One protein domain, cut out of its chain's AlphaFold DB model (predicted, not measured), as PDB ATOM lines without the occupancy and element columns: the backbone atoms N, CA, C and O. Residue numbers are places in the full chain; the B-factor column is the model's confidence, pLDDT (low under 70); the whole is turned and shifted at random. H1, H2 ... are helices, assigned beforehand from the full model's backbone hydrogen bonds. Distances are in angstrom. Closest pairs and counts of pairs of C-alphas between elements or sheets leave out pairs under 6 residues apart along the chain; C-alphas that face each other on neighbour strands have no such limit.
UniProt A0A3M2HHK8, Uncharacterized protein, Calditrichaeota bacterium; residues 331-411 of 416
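AT A GLANCE: This is residues 331 to 411 of the 416 residues of an uncharacterized protein of Calditrichaeota bacterium (UniProt A0A3M2HHK8). Four helices, H1, H3, H2 and H5, make a small bundle in which each touches two others in a ring; H1, H3 and H5 run one way and H2 runs against them. The short helix H4 lies on one side of the bundle, near H2 and H3, reached by a loop whose residues 378 to 383 stick out. The printed part has 81 residues with five named helices, H1 to H5 in order, and no named strand; the class is all helix. It is compact, with a radius of gyration of the C-alphas of 11.5 A, and spans 31 by 26 by 22 A.

HOW THE PARTS SIT: Begin with H1, residues 331 to 339: it touches H3, residues 364 to 372, closest at the C-alphas of Arg 335 and Ile 367, 6.4 A, at a shallow tilt of 12 degrees, the same way. H1 also touches H5, residues 400 to 410, closest at the C-alphas of Ala 337 and Val 407, 6.4 A. H2, residues 348 to 358, forms a helical hairpin with H3, at a shallow tilt of 33 degrees, only just short of steep; their closest C-alphas, Leu 358 and Gly 364, are 4.7 A apart. H2 touches H5 at a tilt of 36 degrees, only just steep, opposite ways, closest at the C-alphas of Ala 357 and Leu 400, 5.4 A. H3 and H5 are apart. H4, residues 384 to 390, is close to H3 but not clearly touching, with the closest C-alphas, Gln 365 and Trp 388, 7.1 A apart. In H1, H2, H3, H4 and H5 every O i to N i+4 pair is within hydrogen-bond range.

IN THESE COORDINATES: Find C-alpha 331 at (59.011, 72.979, -7.509); from there H1 runs 12.4 A to residue 339. H2 covers 15.4 A, H3 11.9 A and H4 9.9 A. H5 runs 15.8 A to C-alpha 410 at (57.833, 85.701, -22.925).

THE WHOLE: The C-alphas farthest apart, Lys 382 and Ser 408, are 31.0 A apart. The printed part has no cut; the link H3 to H4 is long. Look for pLDDT under 70 at residues 377 to 383 and 392 to 395.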
ATOM      1  N   SER A 331      57.950  72.024  -7.816       93.50
ATOM      2  CA  SER A 331      59.011  72.979  -7.509       93.50
ATOM      3  C   SER A 331      60.142  72.981  -8.539       93.50
ATOM      4  O   SER A 331      60.517  74.033  -9.054       93.50
ATOM      5  N   GLU A 332      60.678  71.815  -8.905       92.19
ATOM      6  CA  GLU A 332      61.726  71.706  -9.932       92.19
ATOM      7  C   GLU A 332      61.211  72.072 -11.327       92.19
ATOM      8  O   GLU A 332      61.906  72.735 -12.100       92.19
ATOM      9  N   ARG A 333      59.971  71.683 -11.652       91.06
ATOM     10  CA  ARG A 333      59.328  72.050 -12.921       91.06
ATOM     11  C   ARG A 333      59.197  73.562 -13.051       91.06
ATOM     12  O   ARG A 333      59.439  74.099 -14.131       91.06
ATOM     13  N   VAL A 334      58.814  74.232 -11.970       95.19
ATOM     14  CA  VAL A 334      58.667  75.686 -11.936       95.19
ATOM     15  C   VAL A 334      60.025  76.383 -11.972       95.19
ATOM     16  O   VAL A 334      60.173  77.300 -12.774       95.19
ATOM     17  N   ARG A 335      61.036  75.917 -11.220       95.38
ATOM     18  CA  ARG A 335      62.418  76.439 -11.318       95.38
ATOM     19  C   ARG A 335      62.912  76.421 -12.764       95.38
ATOM     20  O   ARG A 335      63.278  77.461 -13.300       95.38
ATOM     21  N   LYS A 336      62.800  75.268 -13.430       92.69
ATOM     22  CA  LYS A 336      63.211  75.099 -14.830       92.69
ATOM     23  C   LYS A 336      62.404  75.958 -15.810       92.69
ATOM     24  O   LYS A 336      62.923  76.413 -16.825       92.69
ATOM     25  N   ALA A 337      61.121  76.182 -15.539       93.75
ATOM     26  CA  ALA A 337      60.316  77.082 -16.359       93.75
ATOM     27  C   ALA A 337      60.784  78.538 -16.194       93.75
ATOM     28  O   ALA A 337      61.014  79.225 -17.187       93.75
ATOM     29  N   LEU A 338      61.007  78.974 -14.954       95.56
ATOM     30  CA  LEU A 338      61.478  80.317 -14.618       95.56
ATOM     31  C   LEU A 338      62.932  80.577 -15.041       95.56
ATOM     32  O   LEU A 338      63.314  81.731 -15.197       95.56
ATOM     33  N   GLU A 339      63.771  79.561 -15.259       94.62
ATOM     34  CA  GLU A 339      65.084  79.731 -15.918       94.62
ATOM     35  C   GLU A 339      64.946  80.407 -17.288       94.62
ATOM     36  O   GLU A 339      65.782  81.228 -17.652       94.62
ATOM     37  N   ASN A 340      63.854  80.129 -18.005       94.81
ATOM     38  CA  ASN A 340      63.608  80.658 -19.344       94.81
ATOM     39  C   ASN A 340      62.859  81.996 -19.351       94.81
ATOM     40  O   ASN A 340      62.663  82.552 -20.424       94.81
ATOM     41  N   LEU A 341      62.431  82.517 -18.198       94.44
ATOM     42  CA  LEU A 341      61.674  83.765 -18.092       94.44
ATOM     43  C   LEU A 341      62.428  84.769 -17.221       94.44
ATOM     44  O   LEU A 341      62.537  84.579 -16.009       94.44
ATOM     45  N   HIS A 342      62.936  85.844 -17.821       94.69
ATOM     46  CA  HIS A 342      63.558  86.929 -17.062       94.69
ATOM     47  C   HIS A 342      62.477  87.753 -16.339       94.69
ATOM     48  O   HIS A 342      61.463  88.058 -16.969       94.69
ATOM     49  N   PRO A 343      62.646  88.137 -15.059       93.44
ATOM     50  CA  PRO A 343      61.645  88.945 -14.356       93.44
ATOM     51  C   PRO A 343      61.339  90.285 -15.037       93.44
ATOM     52  O   PRO A 343      60.198  90.724 -15.028       93.44
ATOM     53  N   ASP A 344      62.342  90.898 -15.668       91.44
ATOM     54  CA  ASP A 344      62.184  92.187 -16.362       91.44
ATOM     55  C   ASP A 344      61.555  92.049 -17.760       91.44
ATOM     56  O   ASP A 344      61.288  93.046 -18.426       91.44
ATOM     57  N   ALA A 345      61.306  90.816 -18.225       92.62
ATOM     58  CA  ALA A 345      60.643  90.555 -19.505       92.62
ATOM     59  C   ALA A 345      59.107  90.605 -19.417       92.62
ATOM     60  O   ALA A 345      58.437  90.438 -20.433       92.62
ATOM     61  N   ILE A 346      58.546  90.800 -18.221       93.75
ATOM     62  CA  ILE A 346      57.101  90.803 -17.972       93.75
ATOM     63  C   ILE A 346      56.672  92.070 -17.236       93.75
ATOM     64  O   ILE A 346      57.472  92.751 -16.593       93.75
ATOM     65  N   SER A 347      55.384  92.390 -17.314       93.25
ATOM     66  CA  SER A 347      54.806  93.517 -16.584       93.25
ATOM     67  C   SER A 347      54.757  93.263 -15.074       93.25
ATOM     68  O   SER A 347      54.773  92.126 -14.597       93.25
ATOM     69  N   ARG A 348      54.605  94.340 -14.295       88.31
ATOM     70  CA  ARG A 348      54.436  94.254 -12.837       88.31
ATOM     71  C   ARG A 348      53.247  93.378 -12.429       88.31
ATOM     72  O   ARG A 348      53.345  92.658 -11.439       88.31
ATOM     73  N   ASP A 349      52.147  93.420 -13.175       90.38
ATOM     74  CA  ASP A 349      50.956  92.620 -12.873       90.38
ATOM     75  C   ASP A 349      51.213  91.126 -13.101       90.38
ATOM     76  O   ASP A 349      50.862  90.300 -12.260       90.38
ATOM     77  N   GLU A 350      51.888  90.768 -14.194       93.69
ATOM     78  CA  GLU A 350      52.300  89.385 -14.483       93.69
ATOM     79  C   GLU A 350      53.328  88.881 -13.469       93.69
ATOM     80  O   GLU A 350      53.264  87.735 -13.019       93.69
ATOM     81  N   TRP A 351      54.229  89.757 -13.029       92.75
ATOM     82  CA  TRP A 351      55.158  89.463 -11.948       92.75
ATOM     83  C   TRP A 351      54.414  89.151 -10.637       92.75
ATOM     84  O   TRP A 351      54.699  88.138  -9.993       92.75
ATOM     85  N   VAL A 352      53.380  89.929 -10.279       90.25
ATOM     86  CA  VAL A 352      52.516  89.639  -9.115       90.25
ATOM     87  C   VAL A 352      51.760  88.316  -9.297       90.25
ATOM     88  O   VAL A 352      51.585  87.574  -8.326       90.25
ATOM     89  N   GLN A 353      51.343  87.978 -10.521       92.81
ATOM     90  CA  GLN A 353      50.690  86.696 -10.802       92.81
ATOM     91  C   GLN A 353      51.620  85.502 -10.558       92.81
ATOM     92  O   GLN A 353      51.180  84.498  -9.989       92.81
ATOM     93  N   ILE A 354      52.899  85.607 -10.933       94.00
ATOM     94  CA  ILE A 354      53.904  84.573 -10.639       94.00
ATOM     95  C   ILE A 354      54.067  84.408  -9.126       94.00
ATOM     96  O   ILE A 354      54.028  83.276  -8.640       94.00
ATOM     97  N   CYS A 355      54.149  85.505  -8.364       92.31
ATOM     98  CA  CYS A 355      54.187  85.453  -6.897       92.31
ATOM     99  C   CYS A 355      52.971  84.716  -6.320       92.31
ATOM    100  O   CYS A 355      53.119  83.812  -5.496       92.31
ATOM    101  N   GLY A 356      51.765  85.075  -6.773       92.50
ATOM    102  CA  GLY A 356      50.518  84.457  -6.319       92.50
ATOM    103  C   GLY A 356      50.431  82.967  -6.654       92.50
ATOM    104  O   GLY A 356      49.946  82.187  -5.838       92.50
ATOM    105  N   ALA A 357      50.942  82.555  -7.817       94.25
ATOM    106  CA  ALA A 357      51.008  81.151  -8.213       94.25
ATOM    107  C   ALA A 357      52.043  80.354  -7.400       94.25
ATOM    108  O   ALA A 357      51.783  79.210  -7.037       94.25
ATOM    109  N   LEU A 358      53.197  80.946  -7.072       95.19
ATOM    110  CA  LEU A 358      54.247  80.286  -6.287       95.19
ATOM    111  C   LEU A 358      53.824  79.999  -4.840       95.19
ATOM    112  O   LEU A 358      54.330  79.051  -4.248       95.19
ATOM    113  N   GLN A 359      52.867  80.744  -4.277       92.94
ATOM    114  CA  GLN A 359      52.355  80.494  -2.921       92.94
ATOM    115  C   GLN A 359      51.730  79.104  -2.732       92.94
ATOM    116  O   GLN A 359      51.585  78.663  -1.593       92.94
ATOM    117  N   SER A 360      51.358  78.399  -3.808       90.38
ATOM    118  CA  SER A 360      50.863  77.022  -3.699       90.38
ATOM    119  C   SER A 360      51.969  75.987  -3.464       90.38
ATOM    120  O   SER A 360      51.653  74.819  -3.239       90.38
ATOM    121  N   LEU A 361      53.245  76.373  -3.568       92.25
ATOM    122  CA  LEU A 361      54.393  75.486  -3.375       92.25
ATOM    123  C   LEU A 361      54.977  75.626  -1.962       92.25
ATOM    124  O   LEU A 361      55.081  76.745  -1.458       92.25
ATOM    125  N   PRO A 362      55.426  74.519  -1.339       91.38
ATOM    126  CA  PRO A 362      56.033  74.557  -0.008       91.38
ATOM    127  C   PRO A 362      57.336  75.374   0.031       91.38
ATOM    128  O   PRO A 362      57.620  76.011   1.039       91.38
ATOM    129  N   ASP A 363      58.095  75.390  -1.065       94.12
ATOM    130  CA  ASP A 363      59.343  76.140  -1.262       94.12
ATOM    131  C   ASP A 363      59.165  77.334  -2.222       94.12
ATOM    132  O   ASP A 363      60.129  77.852  -2.786       94.12
ATOM    133  N   GLY A 364      57.923  77.793  -2.422       94.56
ATOM    134  CA  GLY A 364      57.602  78.855  -3.379       94.56
ATOM    135  C   GLY A 364      58.306  80.183  -3.100       94.56
ATOM    136  O   GLY A 364      58.668  80.890  -4.039       94.56
ATOM    137  N   GLN A 365      58.545  80.495  -1.824       93.75
ATOM    138  CA  GLN A 365      59.269  81.699  -1.419       93.75
ATOM    139  C   GLN A 365      60.731  81.666  -1.892       93.75
ATOM    140  O   GLN A 365      61.222  82.667  -2.411       93.75
ATOM    141  N   ASP A 366      61.403  80.524  -1.751       94.12
ATOM    142  CA  ASP A 366      62.802  80.360  -2.158       94.12
ATOM    143  C   ASP A 366      62.925  80.450  -3.682       94.12
ATOM    144  O   ASP A 366      63.744  81.203  -4.202       94.12
ATOM    145  N   ILE A 367      62.023  79.775  -4.405       95.88
ATOM    146  CA  ILE A 367      61.947  79.841  -5.872       95.88
ATOM    147  C   ILE A 367      61.737  81.284  -6.347       95.88
ATOM    148  O   ILE A 367      62.379  81.724  -7.304       95.88
ATOM    149  N   TRP A 368      60.841  82.026  -5.690       94.44
ATOM    150  CA  TRP A 368      60.598  83.427  -6.018       94.44
ATOM    151  C   TRP A 368      61.830  84.292  -5.754       94.44
ATOM    152  O   TRP A 368      62.175  85.112  -6.603       94.44
ATOM    153  N   HIS A 369      62.506  84.110  -4.617       91.88
ATOM    154  CA  HIS A 369      63.736  84.838  -4.309       91.88
ATOM    155  C   HIS A 369      64.808  84.598  -5.375       91.88
ATOM    156  O   HIS A 369      65.348  85.568  -5.906       91.88
ATOM    157  N   ASP A 370      65.066  83.340  -5.733       93.12
ATOM    158  CA  ASP A 370      66.063  82.971  -6.743       93.12
ATOM    159  C   ASP A 370      65.735  83.564  -8.119       93.12
ATOM    160  O   ASP A 370      66.606  84.106  -8.803       93.12
ATOM    161  N   TRP A 371      64.467  83.497  -8.534       94.75
ATOM    162  CA  TRP A 371      64.024  84.076  -9.800       94.75
ATOM    163  C   TRP A 371      64.100  85.607  -9.787       94.75
ATOM    164  O   TRP A 371      64.697  86.182 -10.694       94.75
ATOM    165  N   ASN A 372      63.586  86.266  -8.745       91.31
ATOM    166  CA  ASN A 372      63.548  87.725  -8.634       91.31
ATOM    167  C   ASN A 372      64.935  88.360  -8.441       91.31
ATOM    168  O   ASN A 372      65.127  89.525  -8.774       91.31
ATOM    169  N   ASN A 373      65.922  87.619  -7.930       89.75
ATOM    170  CA  ASN A 373      67.306  88.097  -7.820       89.75
ATOM    171  C   ASN A 373      67.958  88.400  -9.176       89.75
ATOM    172  O   ASN A 373      69.001  89.042  -9.203       89.75
ATOM    173  N   ARG A 374      67.356  87.945 -10.280       89.44
ATOM    174  CA  ARG A 374      67.784  88.292 -11.639       89.44
ATOM    175  C   ARG A 374      67.256  89.643 -12.120       89.44
ATOM    176  O   ARG A 374      67.692  90.099 -13.161       89.44
ATOM    177  N   SER A 375      66.294  90.228 -11.409       84.50
ATOM    178  CA  SER A 375      65.654  91.481 -11.806       84.50
ATOM    179  C   SER A 375      66.444  92.707 -11.371       84.50
ATOM    180  O   SER A 375      66.998  92.717 -10.267       84.50
ATOM    181  N   ASP A 376      66.345  93.772 -12.161       74.62
ATOM    182  CA  ASP A 376      66.784  95.115 -11.765       74.62
ATOM    183  C   ASP A 376      65.791  95.803 -10.801       74.62
ATOM    184  O   ASP A 376      66.034  96.907 -10.317       74.62
ATOM    185  N   TYR A 377      64.690  95.137 -10.413       65.12
ATOM    186  CA  TYR A 377      63.778  95.598  -9.351       65.12
ATOM    187  C   TYR A 377      64.413  95.580  -7.937       65.12
ATOM    188  O   TYR A 377      63.704  95.641  -6.927       65.12
ATOM    189  N   SER A 378      65.744  95.503  -7.836       53.41
ATOM    190  CA  SER A 378      66.526  95.411  -6.598       53.41
ATOM    191  C   SER A 378      66.454  96.641  -5.688       53.41
ATOM    192  O   SER A 378      66.854  96.544  -4.530       53.41
ATOM    193  N   ASP A 379      65.886  97.759  -6.144       50.84
ATOM    194  CA  ASP A 379      65.889  99.038  -5.412       50.84
ATOM    195  C   ASP A 379      64.910  99.140  -4.232       50.84
ATOM    196  O   ASP A 379      64.801 100.184  -3.589       50.84
ATOM    197  N   VAL A 380      64.216  98.060  -3.870       53.62
ATOM    198  CA  VAL A 380      63.436  98.038  -2.627       53.62
ATOM    199  C   VAL A 380      63.978  96.968  -1.697       53.62
ATOM    200  O   VAL A 380      63.362  95.936  -1.453       53.62
ATOM    201  N   GLU A 381      65.114  97.284  -1.082       47.91
ATOM    202  CA  GLU A 381      65.713  96.601   0.073       47.91
ATOM    203  C   GLU A 381      64.822  96.657   1.344       47.91
ATOM    204  O   GLU A 381      65.257  96.382   2.459       47.91
ATOM    205  N   LYS A 382      63.521  96.969   1.213       55.75
ATOM    206  CA  LYS A 382      62.537  96.568   2.225       55.75
ATOM    207  C   LYS A 382      62.448  95.055   2.140       55.75
ATOM    208  O   LYS A 382      62.171  94.535   1.064       55.75
ATOM    209  N   SER A 383      62.725  94.369   3.254       68.62
ATOM    210  CA  SER A 383      63.010  92.930   3.271       68.62
ATOM    211  C   SER A 383      62.139  92.165   2.271       68.62
ATOM    212  O   SER A 383      60.912  92.243   2.314       68.62
ATOM    213  N   LYS A 384      62.762  91.447   1.330       74.19
ATOM    214  CA  LYS A 384      62.059  90.671   0.289       74.19
ATOM    215  C   LYS A 384      60.971  89.766   0.895       74.19
ATOM    216  O   LYS A 384      59.943  89.508   0.281       74.19
ATOM    217  N   VAL A 385      61.166  89.367   2.154       79.12
ATOM    218  CA  VAL A 385      60.194  88.691   3.021       79.12
ATOM    219  C   VAL A 385      58.902  89.497   3.226       79.12
ATOM    220  O   VAL A 385      57.815  88.935   3.135       79.12
ATOM    221  N   SER A 386      58.980  90.799   3.500       80.44
ATOM    222  CA  SER A 386      57.819  91.694   3.603       80.44
ATOM    223  C   SER A 386      57.059  91.795   2.283       80.44
ATOM    224  O   SER A 386      55.829  91.800   2.289       80.44
ATOM    225  N   VAL A 387      57.776  91.854   1.158       81.88
ATOM    226  CA  VAL A 387      57.169  91.906  -0.179       81.88
ATOM    227  C   VAL A 387      56.444  90.591  -0.473       81.88
ATOM    228  O   VAL A 387      55.251  90.616  -0.756       81.88
ATOM    229  N   TRP A 388      57.092  89.442  -0.258       87.06
ATOM    230  CA  TRP A 388      56.459  88.121  -0.363       87.06
ATOM    231  C   TRP A 388      55.196  87.994   0.509       87.06
ATOM    232  O   TRP A 388      54.136  87.560   0.050       87.06
ATOM    233  N   LYS A 389      55.278  88.443   1.769       86.81
ATOM    234  CA  LYS A 389      54.145  88.445   2.707       86.81
ATOM    235  C   LYS A 389      52.991  89.340   2.249       86.81
ATOM    236  O   LYS A 389      51.841  89.002   2.515       86.81
ATOM    237  N   SER A 390      53.262  90.422   1.521       84.69
ATOM    238  CA  SER A 390      52.218  91.336   1.034       84.69
ATOM    239  C   SER A 390      51.287  90.722  -0.021       84.69
ATOM    240  O   SER A 390      50.179  91.214  -0.210       84.69
ATOM    241  N   PHE A 391      51.680  89.611  -0.656       80.62
ATOM    242  CA  PHE A 391      50.857  88.925  -1.660       80.62
ATOM    243  C   PHE A 391      49.864  87.914  -1.067       80.62
ATOM    244  O   PHE A 391      49.210  87.186  -1.814       80.62
ATOM    245  N   HIS A 392      49.758  87.786   0.258       69.88
ATOM    246  CA  HIS A 392      48.823  86.835   0.865       69.88
ATOM    247  C   HIS A 392      47.376  87.309   0.631       69.88
ATOM    248  O   HIS A 392      46.953  88.323   1.177       69.88
ATOM    249  N   GLY A 393      46.617  86.571  -0.188       64.75
ATOM    250  CA  GLY A 393      45.196  86.838  -0.466       64.75
ATOM    251  C   GLY A 393      44.863  87.276  -1.898       64.75
ATOM    252  O   GLY A 393      43.685  87.278  -2.256       64.75
ATOM    253  N   SER A 394      45.857  87.573  -2.745       60.22
ATOM    254  CA  SER A 394      45.652  87.896  -4.171       60.22
ATOM    255  C   SER A 394      45.625  86.664  -5.092       60.22
ATOM    256  O   SER A 394      45.401  86.788  -6.292       60.22
ATOM    257  N   SER A 395      45.811  85.461  -4.544       61.78
ATOM    258  CA  SER A 395      46.026  84.208  -5.283       61.78
ATOM    259  C   SER A 395      44.759  83.499  -5.785       61.78
ATOM    260  O   SER A 395      44.841  82.384  -6.302       61.78
ATOM    261  N   ARG A 396      43.565  84.104  -5.681       71.25
ATOM    262  CA  ARG A 396      42.331  83.461  -6.176       71.25
ATOM    263  C   ARG A 396      42.404  83.240  -7.690       71.25
ATOM    264  O   ARG A 396      42.352  84.184  -8.464       71.25
ATOM    265  N   GLY A 397      42.465  81.971  -8.089       82.31
ATOM    266  CA  GLY A 397      42.472  81.547  -9.493       82.31
ATOM    267  C   GLY A 397      43.856  81.491 -10.142       82.31
ATOM    268  O   GLY A 397      43.958  81.045 -11.283       82.31
ATOM    269  N   LEU A 398      44.918  81.877  -9.430       90.00
ATOM    270  CA  LEU A 398      46.288  81.731  -9.910       90.00
ATOM    271  C   LEU A 398      46.795  80.328  -9.577       90.00
ATOM    272  O   LEU A 398      46.679  79.859  -8.448       90.00
ATOM    273  N   THR A 399      47.336  79.641 -10.578       92.69
ATOM    274  CA  THR A 399      47.872  78.280 -10.433       92.69
ATOM    275  C   THR A 399      49.257  78.215 -11.058       92.69
ATOM    276  O   THR A 399      49.651  79.113 -11.801       92.69
ATOM    277  N   LEU A 400      49.981  77.111 -10.861       93.81
ATOM    278  CA  LEU A 400      51.240  76.873 -11.579       93.81
ATOM    279  C   LEU A 400      51.070  76.951 -13.108       93.81
ATOM    280  O   LEU A 400      52.011  77.296 -13.817       93.81
ATOM    281  N   GLY A 401      49.858  76.688 -13.620       89.62
ATOM    282  CA  GLY A 401      49.511  76.873 -15.030       89.62
ATOM    283  C   GLY A 401      49.732  78.303 -15.526       89.62
ATOM    284  O   GLY A 401      50.173  78.479 -16.659       89.62
ATOM    285  N   THR A 402      49.514  79.308 -14.675       94.88
ATOM    286  CA  THR A 402      49.778  80.718 -14.986       94.88
ATOM    287  C   THR A 402      51.262  80.957 -15.259       94.88
ATOM    288  O   THR A 402      51.604  81.612 -16.239       94.88
ATOM    289  N   ILE A 403      52.154  80.359 -14.461       95.62
ATOM    290  CA  ILE A 403      53.608  80.477 -14.659       95.62
ATOM    291  C   ILE A 403      54.003  79.869 -16.006       95.62
ATOM    292  O   ILE A 403      54.684  80.511 -16.800       95.62
ATOM    293  N   PHE A 404      53.540  78.651 -16.304       94.44
ATOM    294  CA  PHE A 404      53.852  78.000 -17.580       94.44
ATOM    295  C   PHE A 404      53.294  78.767 -18.785       94.44
ATOM    296  O   PHE A 404      53.941  78.808 -19.830       94.44
ATOM    297  N   TYR A 405      52.122  79.392 -18.641       92.88
ATOM    298  CA  TYR A 405      51.562  80.269 -19.663       92.88
ATOM    299  C   TYR A 405      52.470  81.479 -19.917       92.88
ATOM    300  O   TYR A 405      52.878  81.683 -21.057       92.88
ATOM    301  N   LEU A 406      52.878  82.215 -18.880       94.31
ATOM    302  CA  LEU A 406      53.757  83.383 -19.028       94.31
ATOM    303  C   LEU A 406      55.125  83.013 -19.614       94.31
ATOM    304  O   LEU A 406      55.610  83.685 -20.521       94.31
ATOM    305  N   VAL A 407      55.710  81.891 -19.184       94.19
ATOM    306  CA  VAL A 407      56.958  81.366 -19.765       94.19
ATOM    307  C   VAL A 407      56.788  81.060 -21.259       94.19
ATOM    308  O   VAL A 407      57.705  81.308 -22.033       94.19
ATOM    309  N   SER A 408      55.624  80.561 -21.690       89.62
ATOM    310  CA  SER A 408      55.358  80.315 -23.117       89.62
ATOM    311  C   SER A 408      55.203  81.592 -23.946       89.62
ATOM    312  O   SER A 408      55.451  81.560 -25.146       89.62
ATOM    313  N   GLN A 409      54.777  82.696 -23.325       90.81
ATOM    314  CA  GLN A 409      54.579  83.973 -24.015       90.81
ATOM    315  C   GLN A 409      55.878  84.780 -24.119       90.81
ATOM    316  O   GLN A 409      56.137  85.376 -25.157       90.81
ATOM    317  N   TYR A 410      56.697  84.779 -23.063       93.12
ATOM    318  CA  TYR A 410      57.833  85.701 -22.925       93.12
ATOM    319  C   TYR A 410      59.194  85.007 -22.773       93.12
ATOM    320  O   TYR A 410      60.218  85.672 -22.620       93.12
ATOM    321  N   GLY A 411      59.233  83.672 -22.755       88.12
ATOM    322  CA  GLY A 411      60.458  82.932 -22.476       88.12
ATOM    323  C   GLY A 411      61.478  82.959 -23.620       88.12
ATOM    324  O   GLY A 411      61.122  82.864 -24.794       88.12
TER     325      GLY A 411